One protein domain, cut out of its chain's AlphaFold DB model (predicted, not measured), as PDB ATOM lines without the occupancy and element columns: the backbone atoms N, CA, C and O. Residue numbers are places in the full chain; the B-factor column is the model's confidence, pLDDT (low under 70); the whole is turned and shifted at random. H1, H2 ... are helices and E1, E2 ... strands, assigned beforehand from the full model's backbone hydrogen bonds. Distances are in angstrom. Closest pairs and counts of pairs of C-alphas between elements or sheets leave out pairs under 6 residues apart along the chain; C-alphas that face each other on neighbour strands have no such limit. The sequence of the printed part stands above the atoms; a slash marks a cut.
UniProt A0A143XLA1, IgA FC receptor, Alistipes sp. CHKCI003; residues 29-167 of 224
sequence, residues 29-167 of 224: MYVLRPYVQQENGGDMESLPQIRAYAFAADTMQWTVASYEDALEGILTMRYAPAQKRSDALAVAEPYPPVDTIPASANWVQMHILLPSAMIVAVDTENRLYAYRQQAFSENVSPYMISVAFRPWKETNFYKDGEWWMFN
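Overview. This is residues 29 to 167 of the 224 residues of the protein "IgA FC receptor" of Alistipes sp. CHKCI003 (UniProt A0A143XLA1). Two strongly twisted sheets lie face to face as a sandwich, a larger one of E2, E6, E7, E10 and E9 and a smaller one of E5, E1 and E8. The short helix H1 packs on the larger sheet, on the side away from the smaller one, and the small hairpin of E3 and E4 lies at one far end of the domain. The printed part has 139 residues, with ten named strands and one named helix in the order E1 E2 H1 E3 E4 E5 E6 E7 E8 E9 E10. The larger sheet, order E2 - E6 - E7 - E10 - E9, is antiparallel, and the smaller, E5 - E1 - E8, is mixed. The class is mostly strand, though under half of the printed residues are in named elements; the whole is compact, with a radius of gyration of the C-alphas of 14.6 A and spans of 45 by 40 by 23 A.

Arrangement. Start at E1, residues 29 to 36, the inner strand of the smaller sheet. Its parallel neighbour is E8, residues 143 to 149, with N 33 and O 145 2.8 A apart; its antiparallel neighbour is E5, residues 108 to 112, with N 30 and O 110 2.8 A apart. Next comes E2, residues 50 to 55, an edge strand of the larger sheet, antiparallel to E6, residues 116 to 123; look at N 53 and O 120, 2.9 A apart. H1, residues 67 to 71, is on this sheet at a height of 8.1 A and only just lies over E6, on which 3 of its 5 C-alphas fall; its one O i to N i+4 pair is within hydrogen-bond range. E3, residues 75 to 77, and E4, residues 80 to 85, form a hairpin, with N 75 and O 85 2.8 A apart. E6 and E7, residues 128 to 135, form another, with N 121 and O 130 2.8 A apart. E9, residues 157 to 160, and E10, residues 163 to 166, form a third, with N 165 and O 158 2.8 A apart, and N 131 of E7 is 2.9 A from O 164 of E10. In the sandwich, the facing parts of the two sheets are 9.9 A centre to centre, with strands at 25 degrees.

Along the chain. Find C-alpha 29 at (-38.631, 29.813, 22.691); from there E1 runs 22.8 A to C-alpha 36. E6 also spans 22.8 A, E7 23.4 A and E8 20.0 A. E10 ends at C-alpha 166, (-14.545, 24.398, 29.461).

Size, cuts and confidence. The C-alphas of Ala 80 and Asp 99, 47.3 A apart, are the two farthest from each other. The printed part has no cut; the links E1 to E2, E2 to H1 and E4 to E5 are long. The mean pLDDT of the printed part is 95.4, and no printed residue is under 70.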
ATOM      1  N   MET A  29     -39.576  29.824  23.805       94.56
ATOM      2  CA  MET A  29     -38.631  29.813  22.691       94.56
ATOM      3  C   MET A  29     -37.304  30.382  23.195       94.56
ATOM      4  O   MET A  29     -37.142  31.596  23.339       94.56
ATOM      5  N   TYR A  30     -36.372  29.500  23.536       96.50
ATOM      6  CA  TYR A  30     -35.045  29.862  24.011       96.50
ATOM      7  C   TYR A  30     -34.119  30.095  22.826       96.50
ATOM      8  O   TYR A  30     -33.791  29.150  22.117       96.50
ATOM      9  N   VAL A  31     -33.691  31.337  22.621       96.88
ATOM     10  CA  VAL A  31     -32.810  31.729  21.519       96.88
ATOM     11  C   VAL A  31     -31.402  31.938  22.061       96.88
ATOM     12  O   VAL A  31     -31.162  32.830  22.881       96.88
ATOM     13  N   LEU A  32     -30.463  31.125  21.585       97.75
ATOM     14  CA  LEU A  32     -29.048  31.210  21.911       97.75
ATOM     15  C   LEU A  32     -28.304  31.931  20.786       97.75
ATOM     16  O   LEU A  32     -28.367  31.534  19.623       97.75
ATOM     17  N   ARG A  33     -27.578  32.984  21.160       97.12
ATOM     18  CA  ARG A  33     -26.727  33.780  20.274       97.12
ATOM     19  C   ARG A  33     -25.268  33.398  20.514       97.12
ATOM     20  O   ARG A  33     -24.729  33.765  21.566       97.12
ATOM     21  N   PRO A  34     -24.657  32.619  19.614       97.56
ATOM     22  CA  PRO A  34     -23.320  32.111  19.836       97.56
ATOM     23  C   PRO A  34     -22.273  33.083  19.291       97.56
ATOM     24  O   PRO A  34     -22.370  33.555  18.159       97.56
ATOM     25  N   TYR A  35     -21.271  33.376  20.112       98.00
ATOM     26  CA  TYR A  35     -20.160  34.241  19.742       98.00
ATOM     27  C   TYR A  35     -18.821  33.584  20.052       98.00
ATOM     28  O   TYR A  35     -18.710  32.798  20.997       98.00
ATOM     29  N   VAL A  36     -17.803  33.971  19.294       97.62
ATOM     30  CA  VAL A  36     -16.397  33.681  19.565       97.62
ATOM     31  C   VAL A  36     -15.610  34.986  19.620       97.62
ATOM     32  O   VAL A  36     -15.876  35.920  18.869       97.62
ATOM     33  N   GLN A  37     -14.650  35.058  20.532       97.88
ATOM     34  CA  GLN A  37     -13.645  36.114  20.568       97.88
ATOM     35  C   GLN A  37     -12.281  35.442  20.470       97.88
ATOM     36  O   GLN A  37     -11.869  34.771  21.419       97.88
ATOM     37  N   GLN A  38     -11.606  35.612  19.333       96.19
ATOM     38  CA  GLN A  38     -10.374  34.881  19.012       96.19
ATOM     39  C   GLN A  38      -9.161  35.356  19.815       96.19
ATOM     40  O   GLN A  38      -8.309  34.552  20.177       96.19
ATOM     41  N   GLU A  39      -9.127  36.637  20.179       96.38
ATOM     42  CA  GLU A  39      -8.004  37.251  20.889       96.38
ATOM     43  C   GLU A  39      -8.480  38.089  22.077       96.38
ATOM     44  O   GLU A  39      -9.601  38.609  22.101       96.38
ATOM     45  N   ASN A  40      -7.620  38.250  23.083       96.69
ATOM     46  CA  ASN A  40      -7.945  39.059  24.251       96.69
ATOM     47  C   ASN A  40      -8.164  40.528  23.860       96.69
ATOM     48  O   ASN A  40      -7.257  41.191  23.366       96.69
ATOM     49  N   GLY A  41      -9.373  41.038  24.105       94.94
ATOM     50  CA  GLY A  41      -9.765  42.397  23.727       94.94
ATOM     51  C   GLY A  41     -10.149  42.564  22.253       94.94
ATOM     52  O   GLY A  41     -10.503  43.674  21.865       94.94
ATOM     53  N   GLY A  42     -10.123  41.488  21.460       96.31
ATOM     54  CA  GLY A  42     -10.587  41.484  20.074       96.31
ATOM     55  C   GLY A  42     -12.110  41.550  19.944       96.31
ATOM     56  O   GLY A  42     -12.844  41.516  20.942       96.31
ATOM     57  N   ASP A  43     -12.583  41.614  18.703       96.69
ATOM     58  CA  ASP A  43     -14.008  41.690  18.387       96.69
ATOM     59  C   ASP A  43     -14.762  40.396  18.741       96.69
ATOM     60  O   ASP A  43     -14.201  39.299  18.803       96.69
ATOM     61  N   MET A  44     -16.065  40.541  18.996       96.12
ATOM     62  CA  MET A  44     -16.986  39.413  19.136       96.12
ATOM     63  C   MET A  44     -17.564  39.065  17.770       96.12
ATOM     64  O   MET A  44     -18.320  39.847  17.190       96.12
ATOM     65  N   GLU A  45     -17.258  37.869  17.295       96.00
ATOM     66  CA  GLU A  45     -17.719  37.350  16.016       96.00
ATOM     67  C   GLU A  45     -18.838  36.330  16.215       96.00
ATOM     68  O   GLU A  45     -18.911  35.645  17.234       96.00
ATOM     69  N   SER A  46     -19.739  36.237  15.238       95.00
ATOM     70  CA  SER A  46     -20.774  35.201  15.203       95.00
ATOM     71  C   SER A  46     -20.124  33.830  15.019       95.00
ATOM     72  O   SER A  46     -19.357  33.645  14.074       95.00
ATOM     73  N   LEU A  47     -20.446  32.865  15.883       94.56
ATOM     74  CA  LEU A  47     -19.921  31.507  15.751       94.56
ATOM     75  C   LEU A  47     -20.733  30.732  14.691       94.56
ATOM     76  O   LEU A  47     -21.944  30.567  14.864       94.56
ATOM     77  N   PRO A  48     -20.112  30.234  13.605       86.81
ATOM     78  CA  PRO A  48     -20.833  29.633  12.481       86.81
ATOM     79  C   PRO A  48     -21.409  28.248  12.779       86.81
ATOM     80  O   PRO A  48     -22.399  27.854  12.161       86.81
ATOM     81  N   GLN A  49     -20.805  27.500  13.703       88.06
ATOM     82  CA  GLN A  49     -21.236  26.149  14.047       88.06
ATOM     83  C   GLN A  49     -21.323  25.979  15.560       88.06
ATOM     84  O   GLN A  49     -20.319  25.971  16.268       88.06
ATOM     85  N   ILE A  50     -22.552  25.812  16.043       96.50
ATOM     86  CA  ILE A  50     -22.837  25.488  17.436       96.50
ATOM     87  C   ILE A  50     -23.747  24.262  17.511       96.50
ATOM     88  O   ILE A  50     -24.708  24.138  16.749       96.50
ATOM     89  N   ARG A  51     -23.480  23.373  18.472       98.06
ATOM     90  CA  ARG A  51     -24.483  22.424  18.976       98.06
ATOM     91  C   ARG A  51     -24.989  22.904  20.324       98.06
ATOM     92  O   ARG A  51     -24.206  23.383  21.142       98.06
ATOM     93  N   ALA A  52     -26.284  22.769  20.576       98.62
ATOM     94  CA  ALA A  52     -26.839  23.094  21.879       98.62
ATOM     95  C   ALA A  52     -27.993  22.166  22.262       98.62
ATOM     96  O   ALA A  52     -28.704  21.638  21.406       98.62
ATOM     97  N   TYR A  53     -28.145  21.976  23.569       98.75
ATOM     98  CA  TYR A  53     -29.071  21.030  24.178       98.75
ATOM     99  C   TYR A  53     -29.704  21.645  25.425       98.75
ATOM    100  O   TYR A  53     -29.055  22.397  26.158       98.75
ATOM    101  N   ALA A  54     -30.946  21.264  25.708       98.56
ATOM    102  CA  ALA A  54     -31.620  21.561  26.964       98.56
ATOM    103  C   ALA A  54     -32.007  20.260  27.674       98.56
ATOM    104  O   ALA A  54     -32.560  19.354  27.054       98.56
ATOM    105  N   PHE A  55     -31.773  20.176  28.984       98.56
ATOM    106  CA  PHE A  55     -32.085  18.994  29.789       98.56
ATOM    107  C   PHE A  55     -32.994  19.320  30.971       98.56
ATOM    108  O   PHE A  55     -32.849  20.359  31.620       98.56
ATOM    109  N   ALA A  56     -33.860  18.361  31.319       97.38
ATOM    110  CA  ALA A  56     -34.560  18.305  32.602       97.38
ATOM    111  C   ALA A  56     -33.574  17.875  33.697       97.38
ATOM    112  O   ALA A  56     -33.615  16.748  34.199       97.38
ATOM    113  N   ALA A  57     -32.615  18.746  33.984       97.69
ATOM    114  CA  ALA A  57     -31.525  18.513  34.910       97.69
ATOM    115  C   ALA A  57     -31.151  19.813  35.622       97.69
ATOM    116  O   ALA A  57     -31.470  20.914  35.167       97.69
ATOM    117  N   ASP A  58     -30.453  19.646  36.739       96.50
ATOM    118  CA  ASP A  58     -29.839  20.725  37.494       96.50
ATOM    119  C   ASP A  58     -28.312  20.546  37.542       96.50
ATOM    120  O   ASP A  58     -27.796  19.429  37.670       96.50
ATOM    121  N   THR A  59     -27.594  21.667  37.477       97.62
ATOM    122  CA  THR A  59     -26.126  21.719  37.523       97.62
ATOM    123  C   THR A  59     -25.493  21.299  38.860       97.62
ATOM    124  O   THR A  59     -24.283  21.051  38.881       97.62
ATOM    125  N   MET A  60     -26.246  21.200  39.968       97.06
ATOM    126  CA  MET A  60     -25.753  20.657  41.248       97.06
ATOM    127  C   MET A  60     -25.709  19.122  41.242       97.06
ATOM    128  O   MET A  60     -24.878  18.535  41.932       97.06
ATOM    129  N   GLN A  61     -26.563  18.460  40.456       98.00
ATOM    130  CA  GLN A  61     -26.576  16.995  40.326       98.00
ATOM    131  C   GLN A  61     -25.842  16.493  39.080       98.00
ATOM    132  O   GLN A  61     -25.209  15.432  39.118       98.00
ATOM    133  N   TRP A  62     -25.905  17.256  37.988       98.62
ATOM    134  CA  TRP A  62     -25.393  16.871  36.677       98.62
ATOM    135  C   TRP A  62     -24.300  17.816  36.183       98.62
ATOM    136  O   TRP A  62     -24.211  18.988  36.555       98.62
ATOM    137  N   THR A  63     -23.433  17.277  35.337       98.56
ATOM    138  CA  THR A  63     -22.370  18.005  34.648       98.56
ATOM    139  C   THR A  63     -22.169  17.416  33.255       98.56
ATOM    140  O   THR A  63     -22.796  16.419  32.902       98.56
ATOM    141  N   VAL A  64     -21.295  18.033  32.474       98.56
ATOM    142  CA  VAL A  64     -20.778  17.481  31.225       98.56
ATOM    143  C   VAL A  64     -19.334  17.090  31.516       98.56
ATOM    144  O   VAL A  64     -18.597  17.912  32.055       98.56
ATOM    145  N   ALA A  65     -18.976  15.825  31.290       97.69
ATOM    146  CA  ALA A  65     -17.698  15.285  31.762       97.69
ATOM    147  C   ALA A  65     -16.542  15.494  30.780       97.69
ATOM    148  O   ALA A  65     -15.392  15.473  31.210       97.69
ATOM    149  N   SER A  66     -16.847  15.663  29.492       98.44
ATOM    150  CA  SER A  66     -15.870  16.028  28.473       98.44
ATOM    151  C   SER A  66     -16.521  16.730  27.282       98.44
ATOM    152  O   SER A  66     -17.746  16.734  27.137       98.44
ATOM    153  N   TYR A  67     -15.696  17.264  26.391       98.69
ATOM    154  CA  TYR A  67     -16.096  17.812  25.105       98.69
ATOM    155  C   TYR A  67     -16.831  16.783  24.231       98.69
ATOM    156  O   TYR A  67     -17.840  17.122  23.616       98.69
ATOM    157  N   GLU A  68     -16.398  15.520  24.203       98.50
ATOM    158  CA  GLU A  68     -17.089  14.451  23.467       98.50
ATOM    159  C   GLU A  68     -18.477  14.168  24.052       98.50
ATOM    160  O   GLU A  68     -19.444  14.038  23.304       98.50
ATOM    161  N   ASP A  69     -18.600  14.134  25.384       98.62
ATOM    162  CA  ASP A  69     -19.906  14.036  26.038       98.62
ATOM    163  C   ASP A  69     -20.772  15.266  25.689       98.62
ATOM    164  O   ASP A  69     -21.962  15.124  25.410       98.62
ATOM    165  N   ALA A  70     -20.189  16.469  25.633       98.69
ATOM    166  CA  ALA A  70     -20.894  17.687  25.234       98.69
ATOM    167  C   ALA A  70     -21.426  17.597  23.795       98.69
ATOM    168  O   ALA A  70     -22.590  17.913  23.545       98.69
ATOM    169  N   LEU A  71     -20.581  17.149  22.859       98.44
ATOM    170  CA  LEU A  71     -20.900  16.991  21.439       98.44
ATOM    171  C   LEU A  71     -22.062  16.032  21.191       98.44
ATOM    172  O   LEU A  71     -22.814  16.236  20.237       98.44
ATOM    173  N   GLU A  72     -22.193  15.001  22.022       98.31
ATOM    174  CA  GLU A  72     -23.241  13.984  21.922       98.31
ATOM    175  C   GLU A  72     -24.457  14.291  22.814       98.31
ATOM    176  O   GLU A  72     -25.415  13.519  22.850       98.31
ATOM    177  N   GLY A  73     -24.454  15.420  23.534       98.44
ATOM    178  CA  GLY A  73     -25.538  15.780  24.447       98.44
ATOM    179  C   GLY A  73     -25.659  14.800  25.620       98.44
ATOM    180  O   GLY A  73     -26.760  14.387  25.985       98.44
ATOM    181  N   ILE A  74     -24.532  14.407  26.204       98.75
ATOM    182  CA  ILE A  74     -24.453  13.465  27.316       98.75
ATOM    183  C   ILE A  74     -24.161  14.222  28.609       98.75
ATOM    184  O   ILE A  74     -23.158  14.924  28.745       98.75
ATOM    185  N   LEU A  75     -25.030  14.037  29.602       98.81
ATOM    186  CA  LEU A  75     -24.777  14.471  30.969       98.81
ATOM    187  C   LEU A  75     -24.238  13.310  31.802       98.81
ATOM    188  O   LEU A  75     -24.694  12.172  31.685       98.81
ATOM    189  N   THR A  76     -23.328  13.630  32.716       98.62
ATOM    190  CA  THR A  76     -22.760  12.710  33.704       98.62
ATOM    191  C   THR A  76     -23.161  13.156  35.110       98.62
ATOM    192  O   THR A  76     -23.136  14.348  35.434       98.62
ATOM    193  N   MET A  77     -23.555  12.211  35.965       98.19
ATOM    194  CA  MET A  77     -23.928  12.514  37.346       98.19
ATOM    195  C   MET A  77     -22.682  12.808  38.189       98.19
ATOM    196  O   MET A  77     -21.748  12.009  38.234       98.19
ATOM    197  N   ARG A  78     -22.679  13.929  38.920       97.31
ATOM    198  CA  ARG A  78     -21.492  14.399  39.664       97.31
ATOM    199  C   ARG A  78     -20.991  13.410  40.713       97.31
ATOM    200  O   ARG A  78     -19.789  13.225  40.861       97.31
ATOM    201  N   TYR A  79     -21.913  12.787  41.442       96.06
ATOM    202  CA  TYR A  79     -21.596  11.882  42.552       96.06
ATOM    203  C   TYR A  79     -21.628  10.398  42.155       96.06
ATOM    204  O   TYR A  79     -21.437   9.533  43.005       96.06
ATOM    205  N   ALA A  80     -21.862  10.100  40.873       96.88
ATOM    206  CA  ALA A  80     -21.846   8.749  40.323       96.88
ATOM    207  C   ALA A  80     -21.441   8.790  38.834       96.88
ATOM    208  O   ALA A  80     -22.303   8.647  37.971       96.88
ATOM    209  N   PRO A  81     -20.147   8.967  38.497       94.81
ATOM    210  CA  PRO A  81     -19.708   9.215  37.114       94.81
ATOM    211  C   PRO A  81     -20.022   8.101  36.101       94.81
ATOM    212  O   PRO A  81     -20.026   8.338  34.898       94.81
ATOM    213  N   ALA A  82     -20.304   6.882  36.573       96.75
ATOM    214  CA  ALA A  82     -20.785   5.788  35.726       96.75
ATOM    215  C   ALA A  82     -22.239   5.990  35.251       96.75
ATOM    216  O   ALA A  82     -22.670   5.359  34.288       96.75
ATOM    217  N   GLN A  83     -23.005   6.854  35.921       98.12
ATOM    218  CA  GLN A  83     -24.374   7.187  35.560       98.12
ATOM    219  C   GLN A  83     -24.379   8.355  34.572       98.12
ATOM    220  O   GLN A  83     -24.129   9.509  34.929       98.12
ATOM    221  N   LYS A  84     -24.704   8.026  33.321       98.31
ATOM    222  CA  LYS A  84     -24.833   8.968  32.208       98.31
ATOM    223  C   LYS A  84     -26.269   9.019  31.692       98.31
ATOM    224  O   LYS A  84     -27.023   8.061  31.864       98.31
ATOM    225  N   ARG A  85     -26.641  10.123  31.048       97.75
ATOM    226  CA  ARG A  85     -27.929  10.281  30.356       97.75
ATOM    227  C   ARG A  85     -27.771  11.114  29.083       97.75
ATOM    228  O   ARG A  85     -26.922  11.997  29.050       97.75
ATOM    229  N   SER A  86     -28.588  10.839  28.071       97.38
ATOM    230  CA  SER A  86     -28.566  11.498  26.751       97.38
ATOM    231  C   SER A  86     -29.964  11.899  26.254       97.38
ATOM    232  O   SER A  86     -30.184  12.182  25.081       97.38
ATOM    233  N   ASP A  87     -30.942  11.919  27.156       96.62
ATOM    234  CA  ASP A  87     -32.329  12.305  26.918       96.62
ATOM    235  C   ASP A  87     -32.498  13.829  27.045       96.62
ATOM    236  O   ASP A  87     -33.088  14.349  27.998       96.62
ATOM    237  N   ALA A  88     -31.944  14.558  26.075       97.75
ATOM    238  CA  ALA A  88     -32.190  15.989  25.932       97.75
ATOM    239  C   ALA A  88     -33.687  16.253  25.683       97.75
ATOM    240  O   ALA A  88     -34.331  15.570  24.889       97.75
ATOM    241  N   LEU A  89     -34.236  17.274  26.344       96.50
ATOM    242  CA  LEU A  89     -35.603  17.751  26.108       96.50
ATOM    243  C   LEU A  89     -35.745  18.394  24.735       96.50
ATOM    244  O   LEU A  89     -36.780  18.271  24.089       96.50
ATOM    245  N   ALA A  90     -34.711  19.126  24.339       97.50
ATOM    246  CA  ALA A  90     -34.638  19.819  23.073       97.50
ATOM    247  C   ALA A  90     -33.190  19.821  22.593       97.50
ATOM    248  O   ALA A  90     -32.254  19.967  23.384       97.50
ATOM    249  N   VAL A  91     -33.042  19.675  21.282       98.25
ATOM    250  CA  VAL A  91     -31.799  19.907  20.551       98.25
ATOM    251  C   VAL A  91     -32.000  21.183  19.754       98.25
ATOM    252  O   VAL A  91     -33.083  21.403  19.210       98.25
ATOM    253  N   ALA A  92     -30.987  22.038  19.729       97.88
ATOM    254  CA  ALA A  92     -31.100  23.321  19.072       97.88
ATOM    255  C   ALA A  92     -31.205  23.178  17.551       97.88
ATOM    256  O   ALA A  92     -30.484  22.399  16.928       97.88
ATOM    257  N   GLU A  93     -32.087  23.975  16.963       96.50
ATOM    258  CA  GLU A  93     -32.263  24.121  15.520       96.50
ATOM    259  C   GLU A  93     -31.943  25.562  15.094       96.50
ATOM    260  O   GLU A  93     -31.963  26.462  15.941       96.50
ATOM    261  N   PRO A  94     -31.635  25.825  13.811       95.12
ATOM    262  CA  PRO A  94     -31.395  27.184  13.340       95.12
ATOM    263  C   PRO A  94     -32.571  28.114  13.659       95.12
ATOM    264  O   PRO A  94     -33.723  27.801  13.357       95.12
ATOM    265  N   TYR A  95     -32.280  29.276  14.243       93.25
ATOM    266  CA  TYR A  95     -33.279  30.320  14.434       93.25
ATOM    267  C   TYR A  95     -33.634  30.920  13.064       93.25
ATOM    268  O   TYR A  95     -32.725  31.266  12.300       93.25
ATOM    269  N   PRO A  96     -34.927  31.033  12.711       87.06
ATOM    270  CA  PRO A  96     -35.322  31.484  11.388       87.06
ATOM    271  C   PRO A  96     -34.843  32.920  11.117       87.06
ATOM    272  O   PRO A  96     -34.837  33.752  12.029       87.06
ATOM    273  N   PRO A  97     -34.491  33.248   9.859       80.31
ATOM    274  CA  PRO A  97     -34.219  34.623   9.474       80.31
ATOM    275  C   PRO A  97     -35.437  35.506   9.763       80.31
ATOM    276  O   PRO A  97     -36.567  35.171   9.406       80.31
ATOM    277  N   VAL A  98     -35.193  36.654  10.383       83.75
ATOM    278  CA  VAL A  98     -36.170  37.735  10.559       83.75
ATOM    279  C   VAL A  98     -35.516  38.987   9.985       83.75
ATOM    280  O   VAL A  98     -34.302  39.107  10.083       83.75
ATOM    281  N   ASP A  99     -36.267  39.926   9.405       84.25
ATOM    282  CA  ASP A  99     -35.714  41.075   8.657       84.25
ATOM    283  C   ASP A  99     -34.635  41.888   9.407       84.25
ATOM    284  O   ASP A  99     -33.801  42.551   8.793       84.25
ATOM    285  N   THR A 100     -34.633  41.839  10.740       84.31
ATOM    286  CA  THR A 100     -33.670  42.527  11.609       84.31
ATOM    287  C   THR A 100     -32.427  41.704  11.962       84.31
ATOM    288  O   THR A 100     -31.486  42.252  12.535       84.31
ATOM    289  N   ILE A 101     -32.407  40.406  11.658       84.19
ATOM    290  CA  ILE A 101     -31.351  39.463  12.029       84.19
ATOM    291  C   ILE A 101     -30.810  38.824  10.745       84.19
ATOM    292  O   ILE A 101     -31.513  38.041  10.101       84.19
ATOM    293  N   PRO A 102     -29.562  39.127  10.352       83.62
ATOM    294  CA  PRO A 102     -28.980  38.519   9.167       83.62
ATOM    295  C   PRO A 102     -28.786  37.015   9.386       83.62
ATOM    296  O   PRO A 102     -28.498  36.572  10.496       83.62
ATOM    297  N   ALA A 103     -28.863  36.223   8.314       79.88
ATOM    298  CA  ALA A 103     -28.621  34.779   8.386       79.88
ATOM    299  C   ALA A 103     -27.223  34.433   8.946       79.88
ATOM    300  O   ALA A 103     -27.059  33.412   9.604       79.88
ATOM    301  N   SER A 104     -26.235  35.318   8.759       82.44
ATOM    302  CA  SER A 104     -24.882  35.196   9.321       82.44
ATOM    303  C   SER A 104     -24.813  35.335  10.845       82.44
ATOM    304  O   SER A 104     -23.744  35.166  11.429       82.44
ATOM    305  N   ALA A 105     -25.923  35.652  11.513       88.12
ATOM    306  CA  ALA A 105     -25.984  35.679  12.964       88.12
ATOM    307  C   ALA A 105     -25.882  34.271  13.578       88.12
ATOM    308  O   ALA A 105     -25.495  34.168  14.735       88.12
ATOM    309  N   ASN A 106     -26.211  33.209  12.822       92.31
ATOM    310  CA  ASN A 106     -26.102  31.803  13.246       92.31
ATOM    311  C   ASN A 106     -26.760  31.505  14.608       92.31
ATOM    312  O   ASN A 106     -26.312  30.648  15.368       92.31
ATOM    313  N   TRP A 107     -27.824  32.237  14.944       95.75
ATOM    314  CA  TRP A 107     -28.572  31.995  16.173       95.75
ATOM    315  C   TRP A 107     -29.291  30.655  16.080       95.75
ATOM    316  O   TRP A 107     -29.714  30.231  15.003       95.75
ATOM    317  N   VAL A 108     -29.461  30.003  17.224       97.12
ATOM    318  CA  VAL A 108     -30.184  28.734  17.328       97.12
ATOM    319  C   VAL A 108     -31.290  28.843  18.366       97.12
ATOM    320  O   VAL A 108     -31.211  29.669  19.278       97.12
ATOM    321  N   GLN A 109     -32.326  28.022  18.234       97.19
ATOM    322  CA  GLN A 109     -33.461  27.999  19.149       97.19
ATOM    323  C   GLN A 109     -33.763  26.612  19.701       97.19
ATOM    324  O   GLN A 109     -33.475  25.598  19.071       97.19
ATOM    325  N   MET A 110     -34.382  26.582  20.880       97.38
ATOM    326  CA  MET A 110     -34.953  25.393  21.509       97.38
ATOM    327  C   MET A 110     -36.301  25.741  22.140       97.38
ATOM    328  O   MET A 110     -36.433  26.788  22.773       97.38
ATOM    329  N   HIS A 111     -37.283  24.849  22.026       94.44
ATOM    330  CA  HIS A 111     -38.548  24.963  22.755       94.44
ATOM    331  C   HIS A 111     -38.443  24.261  24.108       94.44
ATOM    332  O   HIS A 111     -38.150  23.067  24.175       94.44
ATOM    333  N   ILE A 112     -38.676  24.999  25.195       94.56
ATOM    334  CA  ILE A 112     -38.531  24.492  26.561       94.56
ATOM    335  C   ILE A 112     -39.837  24.698  27.326       94.56
ATOM    336  O   ILE A 112     -40.303  25.823  27.501       94.56
ATOM    337  N   LEU A 113     -40.408  23.587  27.804       92.50
ATOM    338  CA  LEU A 113     -41.706  23.544  28.494       92.50
ATOM    339  C   LEU A 113     -41.584  23.398  30.019       92.50
ATOM    340  O   LEU A 113     -42.525  22.985  30.696       92.50
ATOM    341  N   LEU A 114     -40.402  23.676  30.569       93.06
ATOM    342  CA  LEU A 114     -40.104  23.532  31.994       93.06
ATOM    343  C   LEU A 114     -39.821  24.890  32.644       93.06
ATOM    344  O   LEU A 114     -39.327  25.789  31.969       93.06
ATOM    345  N   PRO A 115     -40.031  25.024  33.968       93.88
ATOM    346  CA  PRO A 115     -39.638  26.213  34.731       93.88
ATOM    347  C   PRO A 115     -38.125  26.432  34.778       93.88
ATOM    348  O   PRO A 115     -37.660  27.527  35.084       93.88
ATOM    349  N   SER A 116     -37.336  25.391  34.521       96.00
ATOM    350  CA  SER A 116     -35.885  25.485  34.460       96.00
ATOM    351  C   SER A 116     -35.294  24.354  33.633       96.00
ATOM    352  O   SER A 116     -35.843  23.252  33.621       96.00
ATOM    353  N   ALA A 117     -34.140  24.600  33.024       97.56
ATOM    354  CA  ALA A 117     -33.364  23.590  32.323       97.56
ATOM    355  C   ALA A 117     -31.862  23.824  32.511       97.56
ATOM    356  O   ALA A 117     -31.409  24.959  32.679       97.56
ATOM    357  N   MET A 118     -31.089  22.745  32.428       98.56
ATOM    358  CA  MET A 118     -29.652  22.836  32.197       98.56
ATOM    359  C   MET A 118     -29.425  22.992  30.694       98.56
ATOM    360  O   MET A 118     -29.875  22.155  29.911       98.56
ATOM    361  N   ILE A 119     -28.750  24.069  30.301       98.75
ATOM    362  CA  ILE A 119     -28.432  24.375  28.906       98.75
ATOM    363  C   ILE A 119     -26.972  24.030  28.659       98.75
ATOM    364  O   ILE A 119     -26.113  24.460  29.429       98.75
ATOM    365  N   VAL A 120     -26.705  23.281  27.592       98.88
ATOM    366  CA  VAL A 120     -25.362  22.931  27.118       98.88
ATOM    367  C   VAL A 120     -25.164  23.544  25.736       98.88
ATOM    368  O   VAL A 120     -26.060  23.474  24.900       98.88
ATOM    369  N   ALA A 121     -24.006  24.151  25.508       98.81
ATOM    370  CA  ALA A 121     -23.605  24.801  24.268       98.81
ATOM    371  C   ALA A 121     -22.195  24.334  23.892       98.81
ATOM    372  O   ALA A 121     -21.329  24.261  24.760       98.81
ATOM    373  N   VAL A 122     -21.959  24.026  22.621       98.81
ATOM    374  CA  VAL A 122     -20.709  23.422  22.147       98.81
ATOM    375  C   VAL A 122     -20.230  24.143  20.901       98.81
ATOM    376  O   VAL A 122     -20.906  24.126  19.873       98.81
ATOM    377  N   ASP A 123     -19.056  24.752  21.010       98.12
ATOM    378  CA  ASP A 123     -18.301  25.287  19.889       98.12
ATOM    379  C   ASP A 123     -17.540  24.142  19.224       98.12
ATOM    380  O   ASP A 123     -16.575  23.605  19.776       98.12
ATOM    381  N   THR A 124     -18.005  23.747  18.039       97.12
ATOM    382  CA  THR A 124     -17.435  22.609  17.316       97.12
ATOM    383  C   THR A 124     -16.148  22.946  16.571       97.12
ATOM    384  O   THR A 124     -15.427  22.036  16.167       97.12
ATOM    385  N   GLU A 125     -15.870  24.234  16.369       95.44
ATOM    386  CA  GLU A 125     -14.713  24.727  15.627       95.44
ATOM    387  C   GLU A 125     -13.504  24.859  16.554       95.44
ATOM    388  O   GLU A 125     -12.464  24.247  16.315       95.44
ATOM    389  N   ASN A 126     -13.677  25.566  17.672       96.31
ATOM    390  CA  ASN A 126     -12.611  25.810  18.646       96.31
ATOM    391  C   ASN A 126     -12.553  24.748  19.757       96.31
ATOM    392  O   ASN A 126     -11.717  24.834  20.655       96.31
ATOM    393  N   ARG A 127     -13.431  23.739  19.697       97.12
ATOM    394  CA  ARG A 127     -13.511  22.610  20.638       97.12
ATOM    395  C   ARG A 127     -13.711  23.015  22.100       97.12
ATOM    396  O   ARG A 127     -13.113  22.443  23.010       97.12
ATOM    397  N   LEU A 128     -14.586  23.991  22.326       98.56
ATOM    398  CA  LEU A 128     -15.005  24.398  23.665       98.56
ATOM    399  C   LEU A 128     -16.447  23.979  23.918       98.56
ATOM    400  O   LEU A 128     -17.259  23.844  23.005       98.56
ATOM    401  N   TYR A 129     -16.797  23.834  25.187       98.88
ATOM    402  CA  TYR A 129     -18.186  23.660  25.586       98.88
ATOM    403  C   TYR A 129     -18.493  24.480  26.825       98.88
ATOM    404  O   TYR A 129     -17.615  24.909  27.575       98.88
ATOM    405  N   ALA A 130     -19.775  24.738  27.012       98.81
ATOM    406  CA  ALA A 130     -20.274  25.504  28.121       98.81
ATOM    407  C   ALA A 130     -21.596  24.938  28.611       98.81
ATOM    408  O   ALA A 130     -22.393  24.414  27.833       98.81
ATOM    409  N   TYR A 131     -21.865  25.093  29.902       98.69
ATOM    410  CA  TYR A 131     -23.194  24.827  30.430       98.69
ATOM    411  C   TYR A 131     -23.602  25.813  31.520       98.69
ATOM    412  O   TYR A 131     -22.773  26.395  32.226       98.69
ATOM    413  N   ARG A 132     -24.913  25.987  31.687       98.44
ATOM    414  CA  ARG A 132     -25.508  26.822  32.737       98.44
ATOM    415  C   ARG A 132     -26.834  26.256  33.221       98.44
ATOM    416  O   ARG A 132     -27.513  25.537  32.489       98.44
ATOM    417  N   GLN A 133     -27.232  26.654  34.424       98.50
ATOM    418  CA  GLN A 133     -28.627  26.556  34.837       98.50
ATOM    419  C   GLN A 133     -29.406  27.734  34.242       98.50
ATOM    420  O   GLN A 133     -28.930  28.875  34.234       98.50
ATOM    421  N   GLN A 134     -30.608  27.476  33.745       97.25
ATOM    422  CA  GLN A 134     -31.527  28.505  33.283       97.25
ATOM    423  C   GLN A 134     -32.872  28.328  33.977       97.25
ATOM    424  O   GLN A 134     -33.458  27.251  33.916       97.25
ATOM    425  N   ALA A 135     -33.359  29.387  34.619       95.00
ATOM    426  CA  ALA A 135     -34.734  29.478  35.095       95.00
ATOM    427  C   ALA A 135     -35.573  30.286  34.098       95.00
ATOM    428  O   ALA A 135     -35.067  31.213  33.460       95.00
ATOM    429  N   PHE A 136     -36.847  29.939  33.979       91.38
ATOM    430  CA  PHE A 136     -37.802  30.559  33.075       91.38
ATOM    431  C   PHE A 136     -38.985  31.100  33.863       91.38
ATOM    432  O   PHE A 136     -39.518  30.445  34.760       91.38
ATOM    433  N   SER A 137     -39.410  32.303  33.495       84.75
ATOM    434  CA  SER A 137     -40.672  32.867  33.955       84.75
ATOM    435  C   SER A 137     -41.784  32.474  32.987       84.75
ATOM    436  O   SER A 137     -41.557  32.354  31.782       84.75
ATOM    437  N   GLU A 138     -42.997  32.307  33.503       85.25
ATOM    438  CA  GLU A 138     -44.173  32.034  32.675       85.25
ATOM    439  C   GLU A 138     -44.399  33.153  31.644       85.25
ATOM    440  O   GLU A 138     -44.215  34.336  31.939       85.25
ATOM    441  N   ASN A 139     -44.841  32.783  30.439       75.81
ATOM    442  CA  ASN A 139     -45.167  33.694  29.332       75.81
ATOM    443  C   ASN A 139     -44.010  34.578  28.815       75.81
ATOM    444  O   ASN A 139     -44.263  35.558  28.112       75.81
ATOM    445  N   VAL A 140     -42.749  34.256  29.126       79.25
ATOM    446  CA  VAL A 140     -41.583  34.925  28.527       79.25
ATOM    447  C   VAL A 140     -41.097  34.111  27.330       79.25
ATOM    448  O   VAL A 140     -40.466  33.065  27.488       79.25
ATOM    449  N   SER A 141     -41.419  34.591  26.127       85.75
ATOM    450  CA  SER A 141     -41.019  33.990  24.854       85.75
ATOM    451  C   SER A 141     -40.997  35.062  23.747       85.75
ATOM    452  O   SER A 141     -41.985  35.790  23.613       85.75
ATOM    453  N   PRO A 142     -39.908  35.199  22.961       91.31
ATOM    454  CA  PRO A 142     -38.639  34.492  23.114       91.31
ATOM    455  C   PRO A 142     -37.849  34.914  24.353       91.31
ATOM    456  O   PRO A 142     -37.874  36.072  24.767       91.31
ATOM    457  N   TYR A 143     -37.070  33.979  24.888       93.88
ATOM    458  CA  TYR A 143     -36.014  34.260  25.854       93.88
ATOM    459  C   TYR A 143     -34.667  34.258  25.128       93.88
ATOM    460  O   TYR A 143     -34.191  33.206  24.707       93.88
ATOM    461  N   MET A 144     -34.062  35.434  24.954       94.19
ATOM    462  CA  MET A 144     -32.809  35.595  24.208       94.19
ATOM    463  C   MET A 144     -31.607  35.684  25.143       94.19
ATOM    464  O   MET A 144     -31.596  36.483  26.079       94.19
ATOM    465  N   ILE A 145     -30.558  34.922  24.843       96.44
ATOM    466  CA  ILE A 145     -29.319  34.912  25.620       96.44
ATOM    467  C   ILE A 145     -28.093  34.766  24.721       96.44
ATOM    468  O   ILE A 145     -28.198  34.309  23.586       96.44
ATOM    469  N   SER A 146     -26.920  35.132  25.232       97.69
ATOM    470  CA  SER A 146     -25.647  34.944  24.533       97.69
ATOM    471  C   SER A 146     -24.738  33.952  25.260       97.69
ATOM    472  O   SER A 146     -24.758  33.869  26.491       97.69
ATOM    473  N   VAL A 147     -23.907  33.253  24.489       98.38
ATOM    474  CA  VAL A 147     -22.721  32.520  24.958       98.38
ATOM    475  C   VAL A 147     -21.515  33.019  24.166       98.38
ATOM    476  O   VAL A 147     -21.631  33.235  22.963       98.38
ATOM    477  N   ALA A 148     -20.388  33.251  24.841       97.88
ATOM    478  CA  ALA A 148     -19.172  33.779  24.226       97.88
ATOM    479  C   ALA A 148     -17.968  32.873  24.524       97.88
ATOM    480  O   ALA A 148     -17.442  32.849  25.644       97.88
ATOM    481  N   PHE A 149     -17.529  32.130  23.512       98.31
ATOM    482  CA  PHE A 149     -16.361  31.259  23.575       98.31
ATOM    483  C   PHE A 149     -15.076  32.070  23.384       98.31
ATOM    484  O   PHE A 149     -15.009  32.966  22.545       98.31
ATOM    485  N   ARG A 150     -14.064  31.800  24.215       97.81
ATOM    486  CA  ARG A 150     -12.783  32.525  24.215       97.81
ATOM    487  C   ARG A 150     -11.627  31.524  24.211       97.81
ATOM    488  O   ARG A 150     -11.117  31.216  25.290       97.81
ATOM    489  N   PRO A 151     -11.248  30.985  23.038       96.31
ATOM    490  CA  PRO A 151     -10.194  29.973  22.928       96.31
ATOM    491  C   PRO A 151      -8.837  30.433  23.477       96.31
ATOM    492  O   PRO A 151      -8.079  29.612  23.977       96.31
ATOM    493  N   TRP A 152      -8.556  31.740  23.464       95.69
ATOM    494  CA  TRP A 152      -7.312  32.323  23.983       95.69
ATOM    495  C   TRP A 152      -7.157  32.260  25.508       95.69
ATOM    496  O   TRP A 152      -6.105  32.625  26.030       95.69
ATOM    497  N   LYS A 153      -8.189  31.861  26.262       96.00
ATOM    498  CA  LYS A 153      -8.059  31.757  27.717       96.00
ATOM    499  C   LYS A 153      -7.189  30.565  28.101       96.00
ATOM    500  O   LYS A 153      -7.551  29.416  27.870       96.00
ATOM    501  N   GLU A 154      -6.103  30.859  28.805       94.31
ATOM    502  CA  GLU A 154      -5.140  29.881  29.314       94.31
ATOM    503  C   GLU A 154      -5.656  29.156  30.573       94.31
ATOM    504  O   GLU A 154      -5.134  29.306  31.675       94.31
ATOM    505  N   THR A 155      -6.757  28.416  30.446       95.81
ATOM    506  CA  THR A 155      -7.317  27.596  31.530       95.81
ATOM    507  C   THR A 155      -8.227  26.499  30.982       95.81
ATOM    508  O   THR A 155      -8.934  26.700  29.995       95.81
ATOM    509  N   ASN A 156      -8.284  25.363  31.683       96.31
ATOM    510  CA  ASN A 156      -9.212  24.270  31.373       96.31
ATOM    511  C   ASN A 156     -10.677  24.642  31.628       96.31
ATOM    512  O   ASN A 156     -11.577  24.069  31.024       96.31
ATOM    513  N   PHE A 157     -10.948  25.578  32.543       96.69
ATOM    514  CA  PHE A 157     -12.305  26.074  32.762       96.69
ATOM    515  C   PHE A 157     -12.323  27.494  33.328       96.69
ATOM    516  O   PHE A 157     -11.390  27.940  33.998       96.69
ATOM    517  N   TYR A 158     -13.413  28.216  33.079       97.69
ATOM    518  CA  TYR A 158     -13.659  29.535  33.656       97.69
ATOM    519  C   TYR A 158     -15.155  29.855  33.725       97.69
ATOM    520  O   TYR A 158     -15.994  29.174  33.136       97.69
ATOM    521  N   LYS A 159     -15.500  30.918  34.456       97.75
ATOM    522  CA  LYS A 159     -16.849  31.492  34.465       97.75
ATOM    523  C   LYS A 159     -16.949  32.672  33.505       97.75
ATOM    524  O   LYS A 159     -16.077  33.541  33.512       97.75
ATOM    525  N   ASP A 160     -18.031  32.721  32.733       97.12
ATOM    526  CA  ASP A 160     -18.454  33.914  31.996       97.12
ATOM    527  C   ASP A 160     -19.933  34.199  32.266       97.12
ATOM    528  O   ASP A 160     -20.827  33.480  31.815       97.12
ATOM    529  N   GLY A 161     -20.187  35.211  33.097       96.12
ATOM    530  CA  GLY A 161     -21.488  35.386  33.730       96.12
ATOM    531  C   GLY A 161     -21.917  34.100  34.442       96.12
ATOM    532  O   GLY A 161     -21.218  33.579  35.313       96.12
ATOM    533  N   GLU A 162     -23.066  33.559  34.046       97.38
ATOM    534  CA  GLU A 162     -23.602  32.322  34.622       97.38
ATOM    535  C   GLU A 162     -23.111  31.050  33.913       97.38
ATOM    536  O   GLU A 162     -23.282  29.952  34.450       97.38
ATOM    537  N   TRP A 163     -22.433  31.173  32.769       98.62
ATOM    538  CA  TRP A 163     -21.872  30.041  32.036       98.62
ATOM    539  C   TRP A 163     -20.631  29.483  32.722       98.62
ATOM    540  O   TRP A 163     -19.718  30.219  33.097       98.62
ATOM    541  N   TRP A 164     -20.598  28.164  32.882       98.62
ATOM    542  CA  TRP A 164     -19.368  27.413  33.087       98.62
ATOM    543  C   TRP A 164     -18.792  27.072  31.718       98.62
ATOM    544  O   TRP A 164     -19.481  26.420  30.943       98.62
ATOM    545  N   MET A 165     -17.577  27.529  31.436       98.69
ATOM    546  CA  MET A 165     -16.880  27.362  30.161       98.69
ATOM    547  C   MET A 165     -15.733  26.374  30.348       98.69
ATOM    548  O   MET A 165     -15.038  26.466  31.361       98.69
ATOM    549  N   PHE A 166     -15.523  25.479  29.386       98.75
ATOM    550  CA  PHE A 166     -14.545  24.398  29.461       98.75
ATOM    551  C   PHE A 166     -13.739  24.274  28.171       98.75
ATOM    552  O   PHE A 166     -14.271  24.429  27.068       98.75
ATOM    553  N   ASN A 167     -12.459  23.965  28.346       98.19
ATOM    554  CA  ASN A 167     -11.495  23.649  27.310       98.19
ATOM    555  C   ASN A 167     -10.685  22.429  27.766       98.19
ATOM    556  O   ASN A 167      -9.643  22.575  28.398       98.19
TER     557      ASN A 167